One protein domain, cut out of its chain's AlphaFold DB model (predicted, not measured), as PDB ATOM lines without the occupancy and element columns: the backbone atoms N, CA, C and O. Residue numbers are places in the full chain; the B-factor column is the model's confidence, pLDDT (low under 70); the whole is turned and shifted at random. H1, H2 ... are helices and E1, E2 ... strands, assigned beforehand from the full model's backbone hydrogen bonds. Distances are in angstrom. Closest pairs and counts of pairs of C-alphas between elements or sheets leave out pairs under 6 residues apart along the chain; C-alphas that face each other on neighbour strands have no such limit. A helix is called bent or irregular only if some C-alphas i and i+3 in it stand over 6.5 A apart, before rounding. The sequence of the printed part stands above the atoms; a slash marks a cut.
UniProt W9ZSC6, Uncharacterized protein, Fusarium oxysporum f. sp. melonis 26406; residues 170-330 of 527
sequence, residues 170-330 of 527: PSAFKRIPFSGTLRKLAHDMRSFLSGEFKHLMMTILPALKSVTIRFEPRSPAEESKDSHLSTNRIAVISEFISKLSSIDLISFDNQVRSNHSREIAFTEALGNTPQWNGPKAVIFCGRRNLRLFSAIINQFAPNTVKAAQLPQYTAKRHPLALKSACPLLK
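What this domain is: This is residues 170 to 330 of the 527 residues of an uncharacterized protein of Fusarium oxysporum f. sp. melonis 26406 (UniProt W9ZSC6). The printed part is a short right-handed solenoid, wound in side-by-side turns: the parallel strands E1 to E5 make one wall, a gently twisted sheet whose one face is bare, and helices lie over its other face. H1, H3, H4, H5 and H6 pack each on the next in that second wall, while H2 makes a corner with the end of H1, beyond the E1 side. Its 161 residues hold six named helices and five named strands in the order E1 H1 H2 E2 H3 E3 H4 E4 H5 E5 H6, of mixed class, helices and strands, and the sheet runs E1 E2 E3 E4 E5, all parallel. The whole is compact and rounded, with a radius of gyration of the C-alphas of 15.3 A and spans of 44 by 41 by 26 A.

Where its parts are: Find C-alpha 175 at (148.888, 158.518, 230.485), where strand E1, residues 175 to 180, begins; it runs 17.0 A. Next come helix H1, residues 182 to 193, 16.0 A long, and helix H2, residues 198 to 207, 15.2 A. H2 is only just irregular: C-alphas 203 and 206 are 6.9 A apart. Strand E2, residues 210 to 215, follows. Look at C-alpha 227, at (141.934, 148.518, 202.106), for the beginning of H3, the longest helix, residues 227 to 242, 23.8 A; it is irregular, with C-alphas 228 and 231 7.2 A apart. Read on through strand E3, residues 249 to 254, helix H4, residues 260 to 271, 16.7 A, strand E4, residues 281 to 286, and helix H5, residues 290 to 299, 14.1 A. Strand E5 has just residues 307 to 309, and helix H6, residues 317 to 325, ends at C-alpha 325, (131.634, 139.436, 227.356).

How they stand to each other: Start with the sheet, where E1 and E5 are the edge strands. Between E1 and E2, N 178 and O 212 are 2.8 A apart, within hydrogen-bond range; so are N 213 and O 251 between E2 and E3, 2.8 A, N 252 and O 283 between E3 and E4, 2.7 A, and N 282 and O 307 between E4 and E5, 2.9 A. Four strand-helix-strand units, each two parallel neighbour strands with helices between, have right-handed crossovers: E1, H1 H2, E2; E2, H3, E3; E3, H4, E4; and E4, H5, E5. In two layers, helices on one face of a sheet, H1 and H5 are on the sheet. H1 lies over E1 at a height over the sheet of 8.7 A and runs along the strands, at 21 degrees to E1 on the local plane. H3 is not on the sheet, but only just, with 4 pairs of C-alphas within 10 A. H1 and H2 touch only at the corner, C-alphas of Phe 192 and Lys 198 closest at 4.6 A, about perpendicular at 85 degrees. H1 touches H3, closest C-alphas Ala 186 and Arg 233, 5.2 A, at a steep tilt of 41 degrees, the same way. H3 touches H4, which touches it with residues 265 to 270 alone, closest C-alphas Thr 231 and Ala 269, 5.1 A, at a steep tilt of 45 degrees, the same way. H4 touches H5, closest C-alphas Thr 267 and Ala 295, 5.5 A, at a shallow tilt of 4 degrees, the same way. H5 touches H6, closest C-alphas Asn 298 and Ala 325, 5.3 A, at a shallow tilt of 9 degrees. Among the pairs that are apart are H3 and H5, and H4 and H6. In H1, H4, H5 and H6 every O i to N i+4 pair is within hydrogen-bond range; in H2 4 of 6 are, and in H3 10 of 12.

The domain as a whole: The two C-alphas farthest apart are those of Lys 225 and Lys 330, 43.7 A. The printed part has no cut, and its one long link is E2 to H3, with 11 residues between them. The mean pLDDT of the printed part is 78.0, and 44 residues are under 70, among them residues 170 to 176, 217 to 229 and 256 to 264.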
ATOM      1  N   PRO A 170     160.599 158.549 233.969       35.84
ATOM      2  CA  PRO A 170     159.520 157.605 233.642       35.84
ATOM      3  C   PRO A 170     158.205 157.869 234.399       35.84
ATOM      4  O   PRO A 170     157.121 157.579 233.897       35.84
ATOM      5  N   SER A 171     158.290 158.480 235.589       40.16
ATOM      6  CA  SER A 171     157.152 158.847 236.444       40.16
ATOM      7  C   SER A 171     156.209 159.902 235.841       40.16
ATOM      8  O   SER A 171     155.071 160.032 236.306       40.16
ATOM      9  N   ALA A 172     156.646 160.631 234.807       46.25
ATOM     10  CA  ALA A 172     155.850 161.648 234.124       46.25
ATOM     11  C   ALA A 172     154.777 161.046 233.192       46.25
ATOM     12  O   ALA A 172     153.722 161.649 232.982       46.25
ATOM     13  N   PHE A 173     154.983 159.826 232.682       53.16
ATOM     14  CA  PHE A 173     154.116 159.205 231.674       53.16
ATOM     15  C   PHE A 173     153.046 158.296 232.286       53.16
ATOM     16  O   PHE A 173     152.949 157.110 231.990       53.16
ATOM     17  N   LYS A 174     152.174 158.864 233.125       65.94
ATOM     18  CA  LYS A 174     151.021 158.122 233.676       65.94
ATOM     19  C   LYS A 174     149.934 157.853 232.634       65.94
ATOM     20  O   LYS A 174     149.081 156.993 232.860       65.94
ATOM     21  N   ARG A 175     149.916 158.606 231.527       68.56
ATOM     22  CA  ARG A 175     148.888 158.518 230.485       68.56
ATOM     23  C   ARG A 175     149.489 158.666 229.093       68.56
ATOM     24  O   ARG A 175     150.305 159.557 228.892       68.56
ATOM     25  N   ILE A 176     149.028 157.862 228.134       68.88
ATOM     26  CA  ILE A 176     149.447 157.971 226.727       68.88
ATOM     27  C   ILE A 176     148.218 158.012 225.812       68.88
ATOM     28  O   ILE A 176     147.406 157.079 225.840       68.88
ATOM     29  N   PRO A 177     148.057 159.069 225.001       75.56
ATOM     30  CA  PRO A 177     147.057 159.119 223.949       75.56
ATOM     31  C   PRO A 177     147.633 158.681 222.593       75.56
ATOM     32  O   PRO A 177     148.668 159.169 222.152       75.56
ATOM     33  N   PHE A 178     146.893 157.832 221.891       75.12
ATOM     34  CA  PHE A 178     147.064 157.529 220.476       75.12
ATOM     35  C   PHE A 178     145.849 158.046 219.720       75.12
ATOM     36  O   PHE A 178     144.713 157.744 220.095       75.12
ATOM     37  N   SER A 179     146.058 158.815 218.651       77.12
ATOM     38  CA  SER A 179     144.957 159.305 217.825       77.12
ATOM     39  C   SER A 179     145.302 159.352 216.344       77.12
ATOM     40  O   SER A 179     146.399 159.752 215.933       77.12
ATOM     41  N   GLY A 180     144.321 158.972 215.532       71.50
ATOM     42  CA  GLY A 180     144.388 159.106 214.087       71.50
ATOM     43  C   GLY A 180     143.641 158.002 213.359       71.50
ATOM     44  O   GLY A 180     142.822 157.274 213.924       71.50
ATOM     45  N   THR A 181     143.940 157.879 212.069       76.81
ATOM     46  CA  THR A 181     143.412 156.799 211.235       76.81
ATOM     47  C   THR A 181     144.024 155.458 211.643       76.81
ATOM     48  O   THR A 181     145.092 155.402 212.251       76.81
ATOM     49  N   LEU A 182     143.393 154.348 211.244       78.00
ATOM     50  CA  LEU A 182     143.916 152.992 211.483       78.00
ATOM     51  C   LEU A 182     145.381 152.831 211.027       78.00
ATOM     52  O   LEU A 182     146.145 152.092 211.640       78.00
ATOM     53  N   ARG A 183     145.775 153.528 209.951       79.44
ATOM     54  CA  ARG A 183     147.151 153.533 209.438       79.44
ATOM     55  C   ARG A 183     148.111 154.179 210.429       79.44
ATOM     56  O   ARG A 183     149.135 153.580 210.736       79.44
ATOM     57  N   LYS A 184     147.773 155.381 210.903       80.31
ATOM     58  CA  LYS A 184     148.594 156.122 211.858       80.31
ATOM     59  C   LYS A 184     148.694 155.370 213.182       80.31
ATOM     60  O   LYS A 184     149.797 155.123 213.640       80.31
ATOM     61  N   LEU A 185     147.568 154.893 213.716       80.94
ATOM     62  CA  LEU A 185     147.548 154.103 214.952       80.94
ATOM     63  C   LEU A 185     148.447 152.865 214.859       80.94
ATOM     64  O   LEU A 185     149.268 152.643 215.740       80.94
ATOM     65  N   ALA A 186     148.337 152.085 213.780       82.75
ATOM     66  CA  ALA A 186     149.186 150.911 213.593       82.75
ATOM     67  C   ALA A 186     150.666 151.277 213.411       82.75
ATOM     68  O   ALA A 186     151.531 150.548 213.881       82.75
ATOM     69  N   HIS A 187     150.975 152.389 212.740       82.25
ATOM     70  CA  HIS A 187     152.350 152.866 212.620       82.25
ATOM     71  C   HIS A 187     152.927 153.247 213.988       82.25
ATOM     72  O   HIS A 187     153.952 152.695 214.381       82.25
ATOM     73  N   ASP A 188     152.225 154.099 214.735       78.62
ATOM     74  CA  ASP A 188     152.649 154.573 216.052       78.62
ATOM     75  C   ASP A 188     152.828 153.387 217.016       78.62
ATOM     76  O   ASP A 188     153.878 153.233 217.635       78.62
ATOM     77  N   MET A 189     151.849 152.477 217.078       83.06
ATOM     78  CA  MET A 189     151.907 151.282 217.930       83.06
ATOM     79  C   MET A 189     153.012 150.303 217.514       83.06
ATOM     80  O   MET A 189     153.670 149.728 218.381       83.06
ATOM     81  N   ARG A 190     153.286 150.143 216.210       82.38
ATOM     82  CA  ARG A 190     154.425 149.339 215.735       82.38
ATOM     83  C   ARG A 190     155.755 149.931 216.190       82.38
ATOM     84  O   ARG A 190     156.630 149.174 216.611       82.38
ATOM     85  N   SER A 191     155.892 151.257 216.160       74.19
ATOM     86  CA  SER A 191     157.093 151.943 216.643       74.19
ATOM     87  C   SER A 191     157.349 151.685 218.130       74.19
ATOM     88  O   SER A 191     158.506 151.584 218.528       74.19
ATOM     89  N   PHE A 192     156.303 151.482 218.936       76.75
ATOM     90  CA  PHE A 192     156.430 151.077 220.342       76.75
ATOM     91  C   PHE A 192     156.680 149.575 220.550       76.75
ATOM     92  O   PHE A 192     157.335 149.205 221.520       76.75
ATOM     93  N   LEU A 193     156.174 148.703 219.674       78.00
ATOM     94  CA  LEU A 193     156.375 147.251 219.786       78.00
ATOM     95  C   LEU A 193     157.779 146.814 219.354       78.00
ATOM     96  O   LEU A 193     158.430 146.010 220.023       78.00
ATOM     97  N   SER A 194     158.238 147.314 218.207       79.06
ATOM     98  CA  SER A 194     159.443 146.812 217.532       79.06
ATOM     99  C   SER A 194     160.280 147.891 216.843       79.06
ATOM    100  O   SER A 194     161.316 147.561 216.274       79.06
ATOM    101  N   GLY A 195     159.862 149.158 216.892       69.94
ATOM    102  CA  GLY A 195     160.562 150.262 216.235       69.94
ATOM    103  C   GLY A 195     161.289 151.201 217.197       69.94
ATOM    104  O   GLY A 195     161.740 150.810 218.274       69.94
ATOM    105  N   GLU A 196     161.379 152.465 216.785       62.84
ATOM    106  CA  GLU A 196     162.197 153.517 217.407       62.84
ATOM    107  C   GLU A 196     161.856 153.785 218.885       62.84
ATOM    108  O   GLU A 196     162.714 154.215 219.652       62.84
ATOM    109  N   PHE A 197     160.630 153.470 219.321       66.19
ATOM    110  CA  PHE A 197     160.153 153.717 220.685       66.19
ATOM    111  C   PHE A 197     160.085 152.460 221.562       66.19
ATOM    112  O   PHE A 197     159.544 152.519 222.668       66.19
ATOM    113  N   LYS A 198     160.651 151.324 221.132       70.69
ATOM    114  CA  LYS A 198     160.635 150.072 221.910       70.69
ATOM    115  C   LYS A 198     161.247 150.228 223.309       70.69
ATOM    116  O   LYS A 198     160.664 149.788 224.299       70.69
ATOM    117  N   HIS A 199     162.402 150.887 223.408       67.56
ATOM    118  CA  HIS A 199     163.068 151.133 224.695       67.56
ATOM    119  C   HIS A 199     162.257 152.067 225.599       67.56
ATOM    120  O   HIS A 199     162.195 151.861 226.813       67.56
ATOM    121  N   LEU A 200     161.576 153.050 225.004       64.69
ATOM    122  CA  LEU A 200     160.673 153.935 225.727       64.69
ATOM    123  C   LEU A 200     159.475 153.153 226.280       64.69
ATOM    124  O   LEU A 200     159.160 153.308 227.454       64.69
ATOM    125  N   MET A 201     158.871 152.250 225.494       68.12
ATOM    126  CA  MET A 201     157.777 151.389 225.967       68.12
ATOM    127  C   MET A 201     158.187 150.571 227.195       68.12
ATOM    128  O   MET A 201     157.489 150.591 228.203       68.12
ATOM    129  N   MET A 202     159.340 149.898 227.141       70.56
ATOM    130  CA  MET A 202     159.847 149.097 228.267       70.56
ATOM    131  C   MET A 202     160.045 149.931 229.539       70.56
ATOM    132  O   MET A 202     159.880 149.423 230.645       70.56
ATOM    133  N   THR A 203     160.373 151.212 229.376       67.62
ATOM    134  CA  THR A 203     160.635 152.133 230.484       67.62
ATOM    135  C   THR A 203     159.347 152.707 231.081       67.62
ATOM    136  O   THR A 203     159.242 152.852 232.296       67.62
ATOM    137  N   ILE A 204     158.360 153.041 230.244       68.81
ATOM    138  CA  ILE A 204     157.122 153.704 230.685       68.81
ATOM    139  C   ILE A 204     156.032 152.718 231.110       68.81
ATOM    140  O   ILE A 204     155.218 153.069 231.958       68.81
ATOM    141  N   LEU A 205     156.001 151.500 230.550       71.44
ATOM    142  CA  LEU A 205     154.932 150.524 230.790       71.44
ATOM    143  C   LEU A 205     154.693 150.238 232.288       71.44
ATOM    144  O   LEU A 205     153.528 150.229 232.682       71.44
ATOM    145  N   PRO A 206     155.727 150.099 233.150       73.56
ATOM    146  CA  PRO A 206     155.518 149.905 234.588       73.56
ATOM    147  C   PRO A 206     154.872 151.104 235.304       73.56
ATOM    148  O   PRO A 206     154.230 150.933 236.336       73.56
ATOM    149  N   ALA A 207     155.049 152.323 234.785       68.94
ATOM    150  CA  ALA A 207     154.517 153.558 235.368       68.94
ATOM    151  C   ALA A 207     153.180 154.003 234.738       68.94
ATOM    152  O   ALA A 207     152.509 154.910 235.246       68.94
ATOM    153  N   LEU A 208     152.795 153.377 233.625       69.88
ATOM    154  CA  LEU A 208     151.656 153.757 232.808       69.88
ATOM    155  C   LEU A 208     150.342 153.302 233.453       69.88
ATOM    156  O   LEU A 208     150.072 152.114 233.592       69.88
ATOM    157  N   LYS A 209     149.484 154.265 233.805       75.88
ATOM    158  CA  LYS A 209     148.183 153.995 234.439       75.88
ATOM    159  C   LYS A 209     147.027 153.949 233.453       75.88
ATOM    160  O   LYS A 209     146.037 153.267 233.699       75.88
ATOM    161  N   SER A 210     147.112 154.696 232.352       79.75
ATOM    162  CA  SER A 210     146.029 154.704 231.369       79.75
ATOM    163  C   SER A 210     146.485 154.923 229.935       79.75
ATOM    164  O   SER A 210     147.330 155.780 229.676       79.75
ATOM    165  N   VAL A 211     145.822 154.261 228.994       81.19
ATOM    166  CA  VAL A 211     146.005 154.481 227.554       81.19
ATOM    167  C   VAL A 211     144.696 154.949 226.935       81.19
ATOM    168  O   VAL A 211     143.629 154.447 227.269       81.19
ATOM    169  N   THR A 212     144.760 155.927 226.035       81.44
ATOM    170  CA  THR A 212     143.609 156.360 225.232       81.44
ATOM    171  C   THR A 212     143.883 156.069 223.766       81.44
ATOM    172  O   THR A 212     144.913 156.479 223.252       81.44
ATOM    173  N   ILE A 213     142.964 155.392 223.086       82.69
ATOM    174  CA  ILE A 213     143.048 155.040 221.669       82.69
ATOM    175  C   ILE A 213     141.859 155.683 220.963       82.69
ATOM    176  O   ILE A 213     140.712 155.288 221.170       82.69
ATOM    177  N   ARG A 214     142.128 156.691 220.134       80.56
ATOM    178  CA  ARG A 214     141.117 157.438 219.388       80.56
ATOM    179  C   ARG A 214     141.140 157.070 217.910       80.56
ATOM    180  O   ARG A 214     142.093 157.387 217.198       80.56
ATOM    181  N   PHE A 215     140.055 156.457 217.449       76.12
ATOM    182  CA  PHE A 215     139.832 156.128 216.046       76.12
ATOM    183  C   PHE A 215     139.212 157.319 215.322       76.12
ATOM    184  O   PHE A 215     138.026 157.616 215.490       76.12
ATOM    185  N   GLU A 216     140.012 157.992 214.501       76.38
ATOM    186  CA  GLU A 216     139.565 159.121 213.686       76.38
ATOM    187  C   GLU A 216     139.090 158.656 212.295       76.38
ATOM    188  O   GLU A 216     139.593 157.658 211.758       76.38
ATOM    189  N   PRO A 217     138.097 159.342 211.693       65.69
ATOM    190  CA  PRO A 217     137.622 159.012 210.354       65.69
ATOM    191  C   PRO A 217     138.745 159.147 209.313       65.69
ATOM    192  O   PRO A 217     139.554 160.071 209.370       65.69
ATOM    193  N   ARG A 218     138.780 158.228 208.338       64.69
ATOM    194  CA  ARG A 218     139.691 158.321 207.183       64.69
ATOM    195  C   ARG A 218     139.293 159.498 206.293       64.69
ATOM    196  O   ARG A 218     138.108 159.810 206.175       64.69
ATOM    197  N   SER A 219     140.269 160.107 205.623       57.28
ATOM    198  CA  SER A 219     139.964 160.957 204.469       57.28
ATOM    199  C   SER A 219     139.533 160.070 203.286       57.28
ATOM    200  O   SER A 219     140.090 158.980 203.134       57.28
ATOM    201  N   PRO A 220     138.600 160.504 202.417       54.81
ATOM    202  CA  PRO A 220     138.177 159.730 201.242       54.81
ATOM    203  C   PRO A 220     139.336 159.294 200.327       54.81
ATOM    204  O   PRO A 220     139.278 158.241 199.701       54.81
ATOM    205  N   ALA A 221     140.427 160.066 200.289       50.94
ATOM    206  CA  ALA A 221     141.616 159.776 199.487       50.94
ATOM    207  C   ALA A 221     142.452 158.589 200.013       50.94
ATOM    208  O   ALA A 221     143.135 157.924 199.237       50.94
ATOM    209  N   GLU A 222     142.392 158.295 201.315       51.25
ATOM    210  CA  GLU A 222     143.061 157.133 201.923       51.25
ATOM    211  C   GLU A 222     142.243 155.835 201.789       51.25
ATOM    212  O   GLU A 222     142.740 154.745 202.082       51.25
ATOM    213  N   GLU A 223     140.976 155.925 201.374       51.22
ATOM    214  CA  GLU A 223     140.036 154.800 201.377       51.22
ATOM    215  C   GLU A 223     140.258 153.802 200.239       51.22
ATOM    216  O   GLU A 223     140.001 152.615 200.436       51.22
ATOM    217  N   SER A 224     140.754 154.250 199.082       54.41
ATOM    218  CA  SER A 224     140.899 153.406 197.888       54.41
ATOM    219  C   SER A 224     142.226 152.650 197.811       54.41
ATOM    220  O   SER A 224     142.271 151.566 197.240       54.41
ATOM    221  N   LYS A 225     143.307 153.181 198.395       55.00
ATOM    222  CA  LYS A 225     144.664 152.640 198.186       55.00
ATOM    223  C   LYS A 225     145.061 151.526 199.162       55.00
ATOM    224  O   LYS A 225     145.842 150.654 198.803       55.00
ATOM    225  N   ASP A 226     144.488 151.511 200.368       56.00
ATOM    226  CA  ASP A 226     145.051 150.763 201.505       56.00
ATOM    227  C   ASP A 226     144.079 149.754 202.164       56.00
ATOM    228  O   ASP A 226     144.316 149.295 203.287       56.00
ATOM    229  N   SER A 227     142.951 149.419 201.527       62.16
ATOM    230  CA  SER A 227     141.934 148.518 202.106       62.16
ATOM    231  C   SER A 227     142.485 147.120 202.430       62.16
ATOM    232  O   SER A 227     142.220 146.599 203.515       62.16
ATOM    233  N   HIS A 228     143.327 146.573 201.550       66.50
ATOM    234  CA  HIS A 228     143.977 145.265 201.690       66.50
ATOM    235  C   HIS A 228     144.959 145.176 202.877       66.50
ATOM    236  O   HIS A 228     145.220 144.089 203.380       66.50
ATOM    237  N   LEU A 229     145.472 146.307 203.386       65.25
ATOM    238  CA  LEU A 229     146.399 146.349 204.532       65.25
ATOM    239  C   LEU A 229     145.688 146.453 205.890       65.25
ATOM    240  O   LEU A 229     146.345 146.555 206.929       65.25
ATOM    241  N   SER A 230     144.355 146.490 205.902       75.69
ATOM    242  CA  SER A 230     143.571 146.694 207.123       75.69
ATOM    243  C   SER A 230     143.776 145.583 208.155       75.69
ATOM    244  O   SER A 230     144.000 145.904 209.321       75.69
ATOM    245  N   THR A 231     143.815 144.317 207.731       82.94
ATOM    246  CA  THR A 231     144.042 143.162 208.613       82.94
ATOM    247  C   THR A 231     145.389 143.245 209.324       82.94
ATOM    248  O   THR A 231     145.443 143.178 210.549       82.94
ATOM    249  N   ASN A 232     146.469 143.521 208.587       85.50
ATOM    250  CA  ASN A 232     147.807 143.677 209.169       85.50
ATOM    251  C   ASN A 232     147.879 144.844 210.164       85.50
ATOM    252  O   ASN A 232     148.568 144.759 211.176       85.50
ATOM    253  N   ARG A 233     147.166 145.945 209.898       86.75
ATOM    254  CA  ARG A 233     147.107 147.097 210.814       86.75
ATOM    255  C   ARG A 233     146.349 146.761 212.097       86.75
ATOM    256  O   ARG A 233     146.776 147.169 213.171       86.75
ATOM    257  N   ILE A 234     145.254 146.010 211.990       87.44
ATOM    258  CA  ILE A 234     144.472 145.552 213.146       87.44
ATOM    259  C   ILE A 234     145.275 144.556 213.980       87.44
ATOM    260  O   ILE A 234     145.280 144.680 215.200       87.44
ATOM    261  N   ALA A 235     146.023 143.650 213.344       89.56
ATOM    262  CA  ALA A 235     146.915 142.726 214.038       89.56
ATOM    263  C   ALA A 235     147.952 143.466 214.900       89.56
ATOM    264  O   ALA A 235     148.113 143.132 216.067       89.56
ATOM    265  N   VAL A 236     148.573 144.531 214.377       89.56
ATOM    266  CA  VAL A 236     149.518 145.363 215.150       89.56
ATOM    267  C   VAL A 236     148.846 146.051 216.337       89.56
ATOM    268  O   VAL A 236     149.396 146.071 217.434       89.56
ATOM    269  N   ILE A 237     147.662 146.634 216.129       89.69
ATOM    270  CA  ILE A 237     146.915 147.294 217.210       89.69
ATOM    271  C   ILE A 237     146.544 146.270 218.290       89.69
ATOM    272  O   ILE A 237     146.671 146.552 219.478       89.69
ATOM    273  N   SER A 238     146.123 145.075 217.878       91.69
ATOM    274  CA  SER A 238     145.789 143.974 218.778       91.69
ATOM    275  C   SER A 238     147.006 143.482 219.561       91.69
ATOM    276  O   SER A 238     146.945 143.356 220.783       91.69
ATOM    277  N   GLU A 239     148.145 143.298 218.892       91.38
ATOM    278  CA  GLU A 239     149.410 142.947 219.537       91.38
ATOM    279  C   GLU A 239     149.812 143.999 220.575       91.38
ATOM    280  O   GLU A 239     150.162 143.652 221.702       91.38
ATOM    281  N   PHE A 240     149.685 145.285 220.245       89.38
ATOM    282  CA  PHE A 240     149.967 146.375 221.174       89.38
ATOM    283  C   PHE A 240     149.070 146.318 222.411       89.38
ATOM    284  O   PHE A 240     149.579 146.329 223.530       89.38
ATOM    285  N   ILE A 241     147.751 146.198 222.227       91.19
ATOM    286  CA  ILE A 241     146.791 146.128 223.338       91.19
ATOM    287  C   ILE A 241     147.056 144.900 224.218       91.19
ATOM    288  O   ILE A 241     146.966 145.003 225.440       91.19
ATOM    289  N   SER A 242     147.474 143.769 223.637       90.62
ATOM    290  CA  SER A 242     147.822 142.564 224.403       90.62
ATOM    291  C   SER A 242     148.962 142.783 225.413       90.62
ATOM    292  O   SER A 242     149.031 142.085 226.425       90.62
ATOM    293  N   LYS A 243     149.838 143.776 225.181       88.19
ATOM    294  CA  LYS A 243     150.928 144.158 226.096       88.19
ATOM    295  C   LYS A 243     150.483 145.096 227.222       88.19
ATOM    296  O   LYS A 243     151.269 145.359 228.124       88.19
ATOM    297  N   LEU A 244     149.241 145.581 227.199       85.88
ATOM    298  CA  LEU A 244     148.694 146.537 228.169       85.88
ATOM    299  C   LEU A 244     147.948 145.866 229.335       85.88
ATOM    300  O   LEU A 244     147.188 146.527 230.040       85.88
ATOM    301  N   SER A 245     148.145 144.567 229.550       82.88
ATOM    302  CA  SER A 245     147.411 143.780 230.551       82.88
ATOM    303  C   SER A 245     147.609 144.253 231.996       82.88
ATOM    304  O   SER A 245     146.741 144.039 232.835       82.88
ATOM    305  N   SER A 246     148.725 144.925 232.294       81.44
ATOM    306  CA  SER A 246     149.022 145.486 233.618       81.44
ATOM    307  C   SER A 246     148.468 146.897 233.839       81.44
ATOM    308  O   SER A 246     148.647 147.454 234.920       81.44
ATOM    309  N   ILE A 247     147.839 147.507 232.830       83.50
ATOM    310  CA  ILE A 247     147.369 148.894 232.893       83.50
ATOM    311  C   ILE A 247     146.004 148.960 233.582       83.50
ATOM    312  O   ILE A 247     145.117 148.143 233.337       83.50
ATOM    313  N   ASP A 248     145.806 149.977 234.423       84.31
ATOM    314  CA  ASP A 248     144.547 150.152 235.152       84.31
ATOM    315  C   ASP A 248     143.374 150.491 234.212       84.31
ATOM    316  O   ASP A 248     142.252 150.032 234.425       84.31
ATOM    317  N   LEU A 249     143.611 151.299 233.170       85.31
ATOM    318  CA  LEU A 249     142.557 151.840 232.312       85.31
ATOM    319  C   LEU A 249     142.928 151.898 230.822       85.31
ATOM    320  O   LEU A 249     143.942 152.483 230.441       85.31
ATOM    321  N   ILE A 250     142.021 151.436 229.957       88.81
ATOM    322  CA  ILE A 250     142.072 151.709 228.511       88.81
ATOM    323  C   ILE A 250     140.800 152.443 228.071       88.81
ATOM    324  O   ILE A 250     139.688 151.980 228.303       88.81
ATOM    325  N   SER A 251     140.957 153.588 227.409       85.94
ATOM    326  CA  SER A 251     139.859 154.352 226.814       85.94
ATOM    327  C   SER A 251     139.868 154.210 225.296       85.94
ATOM    328  O   SER A 251     140.851 154.556 224.652       85.94
ATOM    329  N   PHE A 252     138.752 153.799 224.710       85.81
ATOM    330  CA  PHE A 252     138.518 153.773 223.272       85.81
ATOM    331  C   PHE A 252     137.600 154.930 222.885       85.81
ATOM    332  O   PHE A 252     136.458 154.975 223.327       85.81
ATOM    333  N   ASP A 253     138.071 155.866 222.064       79.81
ATOM    334  CA  ASP A 253     137.255 156.963 221.530       79.81
ATOM    335  C   ASP A 253     136.988 156.747 220.038       79.81
ATOM    336  O   ASP A 253     137.886 156.866 219.204       79.81
ATOM    337  N   ASN A 254     135.745 156.418 219.687       75.44
ATOM    338  CA  ASN A 254     135.363 156.182 218.302       75.44
ATOM    339  C   ASN A 254     134.714 157.417 217.661       75.44
ATOM    340  O   ASN A 254     133.592 157.798 218.002       75.44
ATOM    341  N   GLN A 255     135.366 157.984 216.646       72.56
ATOM    342  CA  GLN A 255     134.834 159.096 215.848       72.56
ATOM    343  C   GLN A 255     134.317 158.654 214.469       72.56
ATOM    344  O   GLN A 255     133.747 159.461 213.728       72.56
ATOM    345  N   VAL A 256     134.477 157.374 214.117       66.44
ATOM    346  CA  VAL A 256     134.105 156.833 212.806       66.44
ATOM    347  C   VAL A 256     132.581 156.736 212.685       66.44
ATOM    348  O   VAL A 256     131.902 156.153 213.535       66.44
ATOM    349  N   ARG A 257     132.022 157.318 211.612       63.75
ATOM    350  CA  ARG A 257     130.603 157.152 211.254       63.75
ATOM    351  C   ARG A 257     130.359 155.739 210.737       63.75
ATOM    352  O   ARG A 257     131.201 155.195 210.027       63.75
ATOM    353  N   SER A 258     129.201 155.179 211.069       60.28
ATOM    354  CA  SER A 258     128.852 153.813 210.694       60.28
ATOM    355  C   SER A 258     128.861 153.627 209.177       60.28
ATOM    356  O   SER A 258     128.028 154.207 208.477       60.28
ATOM    357  N   ASN A 259     129.795 152.818 208.679       62.84
ATOM    358  CA  ASN A 259     129.821 152.332 207.303       62.84
ATOM    359  C   ASN A 259     129.883 150.801 207.354       62.84
ATOM    360  O   ASN A 259     130.885 150.226 207.787       62.84
ATOM    361  N   HIS A 260     128.790 150.161 206.934       59.34
ATOM    362  CA  HIS A 260     128.508 148.749 207.191       59.34
ATOM    363  C   HIS A 260     129.609 147.799 206.705       59.34
ATOM    364  O   HIS A 260     129.915 146.842 207.410       59.34
ATOM    365  N   SER A 261     130.221 148.053 205.545       58.59
ATOM    366  CA  SER A 261     131.248 147.169 204.975       58.59
ATOM    367  C   SER A 261     132.579 147.224 205.733       58.59
ATOM    368  O   SER A 261     133.271 146.219 205.861       58.59
ATOM    369  N   ARG A 262     132.932 148.385 206.296       63.16
ATOM    370  CA  ARG A 262     134.196 148.579 207.031       63.16
ATOM    371  C   ARG A 262     134.144 148.043 208.446       63.16
ATOM    372  O   ARG A 262     135.157 147.591 208.967       63.16
ATOM    373  N   GLU A 263     132.968 148.115 209.054       67.50
ATOM    374  CA  GLU A 263     132.730 147.514 210.360       67.50
ATOM    375  C   GLU A 263     132.918 146.001 210.294       67.50
ATOM    376  O   GLU A 263     133.571 145.460 211.176       67.50
ATOM    377  N   ILE A 264     132.434 145.351 209.227       64.88
ATOM    378  CA  ILE A 264     132.586 143.902 209.016       64.88
ATOM    379  C   ILE A 264     134.067 143.528 208.905       64.88
ATOM    380  O   ILE A 264     134.551 142.728 209.701       64.88
ATOM    381  N   ALA A 265     134.813 144.190 208.015       71.75
ATOM    382  CA  ALA A 265     136.241 143.921 207.845       71.75
ATOM    383  C   ALA A 265     137.046 144.153 209.136       71.75
ATOM    384  O   ALA A 265     137.962 143.394 209.442       71.75
ATOM    385  N   PHE A 266     136.696 145.180 209.925       78.12
ATOM    386  CA  PHE A 266     137.320 145.394 211.230       78.12
ATOM    387  C   PHE A 266     136.992 144.260 212.206       78.12
ATOM    388  O   PHE A 266     137.891 143.753 212.869       78.12
ATOM    389  N   THR A 267     135.718 143.866 212.298       80.62
ATOM    390  CA  THR A 267     135.281 142.807 213.216       80.62
ATOM    391  C   THR A 267     135.897 141.452 212.874       80.62
ATOM    392  O   THR A 267     136.347 140.758 213.779       80.62
ATOM    393  N   GLU A 268     135.983 141.105 211.589       82.75
ATOM    394  CA  GLU A 268     136.594 139.857 211.120       82.75
ATOM    395  C   GLU A 268     138.099 139.847 211.383       82.75
ATOM    396  O   GLU A 268     138.630 138.902 211.961       82.75
ATOM    397  N   ALA A 269     138.792 140.931 211.022       83.81
ATOM    398  CA  ALA A 269     140.224 141.038 211.254       83.81
ATOM    399  C   ALA A 269     140.574 140.997 212.745       83.81
ATOM    400  O   ALA A 269     141.575 140.384 213.101       83.81
ATOM    401  N   LEU A 270     139.767 141.623 213.610       86.62
ATOM    402  CA  LEU A 270     139.988 141.580 215.054       86.62
ATOM    403  C   LEU A 270     139.711 140.183 215.625       86.62
ATOM    404  O   LEU A 270     140.516 139.695 216.412       86.62
ATOM    405  N   GLY A 271     138.645 139.514 215.170       84.25
ATOM    406  CA  GLY A 271     138.305 138.148 215.587       84.25
ATOM    407  C   GLY A 271     139.377 137.103 215.257       84.25
ATOM    408  O   GLY A 271     139.458 136.082 215.932       84.25
ATOM    409  N   ASN A 272     140.244 137.378 214.278       86.00
ATOM    410  CA  ASN A 272     141.397 136.537 213.946       86.00
ATOM    411  C   ASN A 272     142.625 136.784 214.843       86.00
ATOM    412  O   ASN A 272     143.663 136.151 214.649       86.00
ATOM    413  N   THR A 273     142.551 137.719 215.793       87.75
ATOM    414  CA  THR A 273     143.661 138.027 216.705       87.75
ATOM    415  C   THR A 273     143.492 137.338 218.064       87.75
ATOM    416  O   THR A 273     142.361 137.070 218.475       87.75
ATOM    417  N   PRO A 274     144.590 137.052 218.794       87.50
ATOM    418  CA  PRO A 274     144.514 136.453 220.127       87.50
ATOM    419  C   PRO A 274     143.765 137.338 221.126       87.50
ATOM    420  O   PRO A 274     143.885 138.566 221.084       87.50
ATOM    421  N   GLN A 275     143.031 136.719 222.055       91.25
ATOM    422  CA  GLN A 275     142.341 137.445 223.123       91.25
ATOM    423  C   GLN A 275     143.317 138.230 224.012       91.25
ATOM    424  O   GLN A 275     144.460 137.831 224.235       91.25
ATOM    425  N   TRP A 276     142.847 139.357 224.535       93.56
ATOM    426  CA  TRP A 276     143.605 140.244 225.407       93.56
ATOM    427  C   TRP A 276     143.292 139.963 226.870       93.56
ATOM    428  O   TRP A 276     142.128 139.878 227.254       93.56
ATOM    429  N   ASN A 277     144.312 139.946 227.722       89.62
ATOM    430  CA  ASN A 277     144.072 140.131 229.148       89.62
ATOM    431  C   ASN A 277     143.660 141.589 229.374       89.62
ATOM    432  O   ASN A 277     144.415 142.507 229.049       89.62
ATOM    433  N   GLY A 278     142.434 141.795 229.846       80.31
ATOM    434  CA  GLY A 278     141.840 143.116 229.983       80.31
ATOM    435  C   GLY A 278     142.410 143.944 231.133       80.31
ATOM    436  O   GLY A 278     142.862 143.385 232.132       80.31
ATOM    437  N   PRO A 279     142.371 145.283 230.997       88.56
ATOM    438  CA  PRO A 279     142.698 146.200 232.083       88.56
ATOM    439  C   PRO A 279     141.638 146.116 233.190       88.56
ATOM    440  O   PRO A 279     140.544 145.583 232.979       88.56
ATOM    441  N   LYS A 280     141.890 146.741 234.348       87.19
ATOM    442  CA  LYS A 280     140.867 146.834 235.411       87.19
ATOM    443  C   LYS A 280     139.603 147.535 234.912       87.19
ATOM    444  O   LYS A 280     138.496 147.079 235.199       87.19
ATOM    445  N   ALA A 281     139.764 148.614 234.149       88.44
ATOM    446  CA  ALA A 281     138.667 149.384 233.588       88.44
ATOM    447  C   ALA A 281     138.818 149.631 232.083       88.44
ATOM    448  O   ALA A 281     139.906 149.912 231.578       88.44
ATOM    449  N   VAL A 282     137.691 149.621 231.374       91.19
ATOM    450  CA  VAL A 282     137.594 150.078 229.983       91.19
ATOM    451  C   VAL A 282     136.592 151.216 229.859       91.19
ATOM    452  O   VAL A 282     135.515 151.186 230.450       91.19
ATOM    453  N   ILE A 283     136.928 152.231 229.071       87.62
ATOM    454  CA  ILE A 283     136.020 153.336 228.767       87.62
ATOM    455  C   ILE A 283     135.753 153.361 227.273       87.62
ATOM    456  O   ILE A 283     136.685 153.405 226.479       87.62
ATOM    457  N   PHE A 284     134.483 153.385 226.885       85.50
ATOM    458  CA  PHE A 284     134.094 153.627 225.504       85.50
ATOM    459  C   PHE A 284     133.509 155.033 225.376       85.50
ATOM    460  O   PHE A 284     132.421 155.327 225.863       85.50
ATOM    461  N   CYS A 285     134.254 155.897 224.701       73.56
ATOM    462  CA  CYS A 285     133.909 157.271 224.378       73.56
ATOM    463  C   CYS A 285     133.530 157.409 222.895       73.56
ATOM    464  O   CYS A 285     133.857 156.570 222.051       73.56
ATOM    465  N   GLY A 286     132.859 158.512 222.569       67.69
ATOM    466  CA  GLY A 286     132.551 158.874 221.189       67.69
ATOM    467  C   GLY A 286     131.219 158.313 220.689       67.69
ATOM    468  O   GLY A 286     130.241 158.203 221.429       67.69
ATOM    469  N   ARG A 287     131.142 158.028 219.386       68.62
ATOM    470  CA  ARG A 287     129.898 157.645 218.707       68.62
ATOM    471  C   ARG A 287     129.487 156.214 219.050       68.62
ATOM    472  O   ARG A 287     130.302 155.292 219.008       68.62
ATOM    473  N   ARG A 288     128.180 156.014 219.256       73.31
ATOM    474  CA  ARG A 288     127.544 154.691 219.346       73.31
ATOM    475  C   ARG A 288     127.888 153.860 218.102       73.31
ATOM    476  O   ARG A 288     127.450 154.193 217.002       73.31
ATOM    477  N   ASN A 289     128.625 152.770 218.277       79.19
ATOM    478  CA  ASN A 289     128.866 151.788 217.225       79.19
ATOM    479  C   ASN A 289     128.842 150.388 217.838       79.19
ATOM    480  O   ASN A 289     129.825 149.948 218.430       79.19
ATOM    481  N   LEU A 290     127.704 149.700 217.706       83.81
ATOM    482  CA  LEU A 290     127.494 148.406 218.352       83.81
ATOM    483  C   LEU A 290     128.473 147.344 217.845       83.81
ATOM    484  O   LEU A 290     128.937 146.541 218.647       83.81
ATOM    485  N   ARG A 291     128.785 147.324 216.544       83.88
ATOM    486  CA  ARG A 291     129.674 146.312 215.956       83.88
ATOM    487  C   ARG A 291     131.101 146.486 216.449       83.88
ATOM    488  O   ARG A 291     131.682 145.529 216.943       83.88
ATOM    489  N   LEU A 292     131.620 147.713 216.393       83.88
ATOM    490  CA  LEU A 292     132.952 148.030 216.901       83.88
ATOM    491  C   LEU A 292     133.052 147.757 218.406       83.88
ATOM    492  O   LEU A 292     133.985 147.100 218.850       83.88
ATOM    493  N   PHE A 293     132.063 148.217 219.178       88.31
ATOM    494  CA  PHE A 293     131.983 147.958 220.613       88.31
ATOM    495  C   PHE A 293     132.001 146.457 220.920       88.31
ATOM    496  O   PHE A 293     132.809 146.015 221.730       88.31
ATOM    497  N   SER A 294     131.144 145.678 220.250       89.81
ATOM    498  CA  SER A 294     131.027 144.232 220.481       89.81
ATOM    499  C   SER A 294     132.312 143.501 220.094       89.81
ATOM    500  O   SER A 294     132.750 142.623 220.823       89.81
ATOM    501  N   ALA A 295     132.946 143.888 218.984       89.75
ATOM    502  CA  ALA A 295     134.219 143.312 218.562       89.75
ATOM    503  C   ALA A 295     135.330 143.572 219.588       89.75
ATOM    504  O   ALA A 295     136.029 142.645 219.974       89.75
ATOM    505  N   ILE A 296     135.457 144.813 220.072       91.44
ATOM    506  CA  ILE A 296     136.484 145.177 221.057       91.44
ATOM    507  C   ILE A 296     136.224 144.488 222.401       91.44
ATOM    508  O   ILE A 296     137.152 143.934 222.981       91.44
ATOM    509  N   ILE A 297     134.989 144.507 222.913       92.19
ATOM    510  CA  ILE A 297     134.708 143.940 224.240       92.19
ATOM    511  C   ILE A 297     134.857 142.412 224.259       92.19
ATOM    512  O   ILE A 297     135.372 141.876 225.233       92.19
ATOM    513  N   ASN A 298     134.491 141.726 223.169       91.75
ATOM    514  CA  ASN A 298     134.661 140.275 223.033       91.75
ATOM    515  C   ASN A 298     136.124 139.852 222.829       91.75
ATOM    516  O   ASN A 298     136.430 138.665 222.925       91.75
ATOM    517  N   GLN A 299     137.021 140.799 222.539       93.50
ATOM    518  CA  GLN A 299     138.446 140.516 222.420       93.50
ATOM    519  C   GLN A 299     139.110 140.336 223.788       93.50
ATOM    520  O   GLN A 299     140.149 139.687 223.880       93.50
ATOM    521  N   PHE A 300     138.531 140.885 224.858       93.19
ATOM    522  CA  PHE A 300     139.042 140.671 226.204       93.19
ATOM    523  C   PHE A 300     138.682 139.274 226.710       93.19
ATOM    524  O   PHE A 300     137.538 138.833 226.602       93.19
ATOM    525  N   ALA A 301     139.661 138.596 227.303       90.75
ATOM    526  CA  ALA A 301     139.455 137.316 227.951       90.75
ATOM    527  C   ALA A 301     138.403 137.454 229.073       90.75
ATOM    528  O   ALA A 301     138.380 138.480 229.775       90.75
ATOM    529  N   PRO A 302     137.544 136.440 229.280       86.44
ATOM    530  CA  PRO A 302     136.478 136.505 230.272       86.44
ATOM    531  C   PRO A 302     136.996 136.888 231.663       86.44
ATOM    532  O   PRO A 302     138.035 136.408 232.108       86.44
ATOM    533  N   ASN A 303     136.245 137.737 232.367       82.06
ATOM    534  CA  ASN A 303     136.506 138.159 233.754       82.06
ATOM    535  C   ASN A 303     137.789 138.973 233.995       82.06
ATOM    536  O   ASN A 303     138.112 139.262 235.145       82.06
ATOM    537  N   THR A 304     138.509 139.375 232.946       88.94
ATOM    538  CA  THR A 304     139.698 140.231 233.096       88.94
ATOM    539  C   THR A 304     139.333 141.707 233.285       88.94
ATOM    540  O   THR A 304     139.927 142.394 234.112       88.94
ATOM    541  N   VAL A 305     138.293 142.174 232.591       91.69
ATOM    542  CA  VAL A 305     137.737 143.524 232.749       91.69
ATOM    543  C   VAL A 305     136.794 143.569 233.952       91.69
ATOM    544  O   VAL A 305     135.753 142.908 233.958       91.69
ATOM    545  N   LYS A 306     137.124 144.385 234.961       91.69
ATOM    546  CA  LYS A 306     136.319 144.535 236.190       91.69
ATOM    547  C   LYS A 306     135.307 145.669 236.098       91.69
ATOM    548  O   LYS A 306     134.245 145.593 236.721       91.69
ATOM    549  N   ALA A 307     135.618 146.702 235.322       93.06
ATOM    550  CA  ALA A 307     134.779 147.878 235.171       93.06
ATOM    551  C   ALA A 307     134.661 148.341 233.718       93.06
ATOM    552  O   ALA A 307     135.627 148.299 232.958       93.06
ATOM    553  N   ALA A 308     133.487 148.840 233.338       92.62
ATOM    554  CA  ALA A 308     133.256 149.360 231.998       92.62
ATOM    555  C   ALA A 308     132.416 150.641 232.014       92.62
ATOM    556  O   ALA A 308     131.434 150.754 232.747       92.62
ATOM    557  N   GLN A 309     132.771 151.590 231.152       90.12
ATOM    558  CA  GLN A 309     131.916 152.714 230.791       90.12
ATOM    559  C   GLN A 309     131.371 152.512 229.382       90.12
ATOM    560  O   GLN A 309     132.133 152.383 228.422       90.12
ATOM    561  N   LEU A 310     130.046 152.512 229.264       86.69
ATOM    562  CA  LEU A 310     129.366 152.417 227.981       86.69
ATOM    563  C   LEU A 310     129.433 153.754 227.216       86.69
ATOM    564  O   LEU A 310     129.444 154.818 227.845       86.69
ATOM    565  N   PRO A 311     129.408 153.724 225.867       78.38
ATOM    566  CA  PRO A 311     129.284 154.935 225.066       78.38
ATOM    567  C   PRO A 311     128.029 155.708 225.444       78.38
ATOM    568  O   PRO A 311     126.982 155.101 225.694       78.38
ATOM    569  N   GLN A 312     128.112 157.035 225.394       72.88
ATOM    570  CA  GLN A 312     126.951 157.882 225.630       72.88
ATOM    571  C   GLN A 312     125.773 157.475 224.746       72.88
ATOM    572  O   GLN A 312     125.903 157.014 223.603       72.88
ATOM    573  N   TYR A 313     124.598 157.659 225.327       67.38
ATOM    574  CA  TYR A 313     123.320 157.318 224.771       67.38
ATOM    575  C   TYR A 313     123.242 155.815 224.430       67.38
ATOM    576  O   TYR A 313     122.851 155.417 223.348       67.38
ATOM    577  N   THR A 314     123.646 154.895 225.282       67.81
ATOM    578  CA  THR A 314     123.784 153.500 224.840       67.81
ATOM    579  C   THR A 314     122.463 152.866 224.337       67.81
ATOM    580  O   THR A 314     121.417 152.978 224.973       67.81
ATOM    581  N   ALA A 315     122.471 152.187 223.180       65.06
ATOM    582  CA  ALA A 315     121.298 151.428 222.710       65.06
ATOM    583  C   ALA A 315     121.132 150.125 223.510       65.06
ATOM    584  O   ALA A 315     122.144 149.538 223.894       65.06
ATOM    585  N   LYS A 316     119.892 149.611 223.640       71.25
ATOM    586  CA  LYS A 316     119.535 148.385 224.401       71.25
ATOM    587  C   LYS A 316     120.460 147.176 224.171       71.25
ATOM    588  O   LYS A 316     120.573 146.328 225.043       71.25
ATOM    589  N   ARG A 317     121.118 147.086 223.010       82.56
ATOM    590  CA  ARG A 317     122.003 145.970 222.647       82.56
ATOM    591  C   ARG A 317     123.432 146.049 223.202       82.56
ATOM    592  O   ARG A 317     124.037 144.996 223.344       82.56
ATOM    593  N   HIS A 318     123.986 147.223 223.529       87.00
ATOM    594  CA  HIS A 318     125.367 147.252 224.049       87.00
ATOM    595  C   HIS A 318     125.467 146.695 225.476       87.00
ATOM    596  O   HIS A 318     126.399 145.936 225.713       87.00
ATOM    597  N   PRO A 319     124.528 146.981 226.410       87.25
ATOM    598  CA  PRO A 319     124.531 146.310 227.708       87.25
ATOM    599  C   PRO A 319     124.468 144.783 227.577       87.25
ATOM    600  O   PRO A 319     125.148 144.087 228.316       87.25
ATOM    601  N   LEU A 320     123.728 144.256 226.592       88.44
ATOM    602  CA  LEU A 320     123.678 142.814 226.320       88.44
ATOM    603  C   LEU A 320     125.021 142.266 225.814       88.44
ATOM    604  O   LEU A 320     125.461 141.222 226.286       88.44
ATOM    605  N   ALA A 321     125.686 142.973 224.894       90.19
ATOM    606  CA  ALA A 321     127.021 142.597 224.430       90.19
ATOM    607  C   ALA A 321     128.051 142.640 225.573       90.19
ATOM    608  O   ALA A 321     128.823 141.702 225.738       90.19
ATOM    609  N   LEU A 322     128.002 143.675 226.420       92.06
ATOM    610  CA  LEU A 322     128.853 143.782 227.605       92.06
ATOM    611  C   LEU A 322     128.586 142.652 228.603       92.06
ATOM    612  O   LEU A 322     129.527 142.049 229.097       92.06
ATOM    613  N   LYS A 323     127.314 142.342 228.872       91.25
ATOM    614  CA  LYS A 323     126.910 141.235 229.749       91.25
ATOM    615  C   LYS A 323     127.456 139.900 229.251       91.25
ATOM    616  O   LYS A 323     127.902 139.090 230.055       91.25
ATOM    617  N   SER A 324     127.408 139.673 227.939       90.75
ATOM    618  CA  SER A 324     127.921 138.444 227.335       90.75
ATOM    619  C   SER A 324     129.440 138.323 227.471       90.75
ATOM    620  O   SER A 324     129.930 137.227 227.717       90.75
ATOM    621  N   ALA A 325     130.173 139.426 227.306       90.38
ATOM    622  CA  ALA A 325     131.634 139.436 227.356       90.38
ATOM    623  C   ALA A 325     132.191 139.462 228.792       90.38
ATOM    624  O   ALA A 325     133.217 138.854 229.090       90.38
ATOM    625  N   CYS A 326     131.516 140.174 229.695       91.62
ATOM    626  CA  CYS A 326     131.968 140.442 231.059       91.62
ATOM    627  C   CYS A 326     130.845 140.141 232.072       91.62
ATOM    628  O   CYS A 326     130.295 141.065 232.678       91.62
ATOM    629  N   PRO A 327     130.478 138.862 232.289       90.12
ATOM    630  CA  PRO A 327     129.358 138.502 233.164       90.12
ATOM    631  C   PRO A 327     129.606 138.840 234.644       90.12
ATOM    632  O   PRO A 327     128.654 139.112 235.374       90.12
ATOM    633  N   LEU A 328     130.869 138.867 235.088       92.19
ATOM    634  CA  LEU A 328     131.271 139.170 236.470       92.19
ATOM    635  C   LEU A 328     131.649 140.646 236.697       92.19
ATOM    636  O   LEU A 328     132.387 140.959 237.630       92.19
ATOM    637  N   LEU A 329     131.167 141.556 235.844       93.44
ATOM    638  CA  LEU A 329     131.471 142.984 235.937       93.44
ATOM    639  C   LEU A 329     131.091 143.553 237.316       93.44
ATOM    640  O   LEU A 329     129.959 143.395 237.779       93.44
ATOM    641  N   LYS A 330     132.034 144.256 237.948       94.25
ATOM    642  CA  LYS A 330     131.870 144.895 239.262       94.25
ATOM    643  C   LYS A 330     131.600 146.396 239.169       94.25
ATOM    644  O   LYS A 330     130.959 146.953 240.057       94.25
TER     645      LYS A 330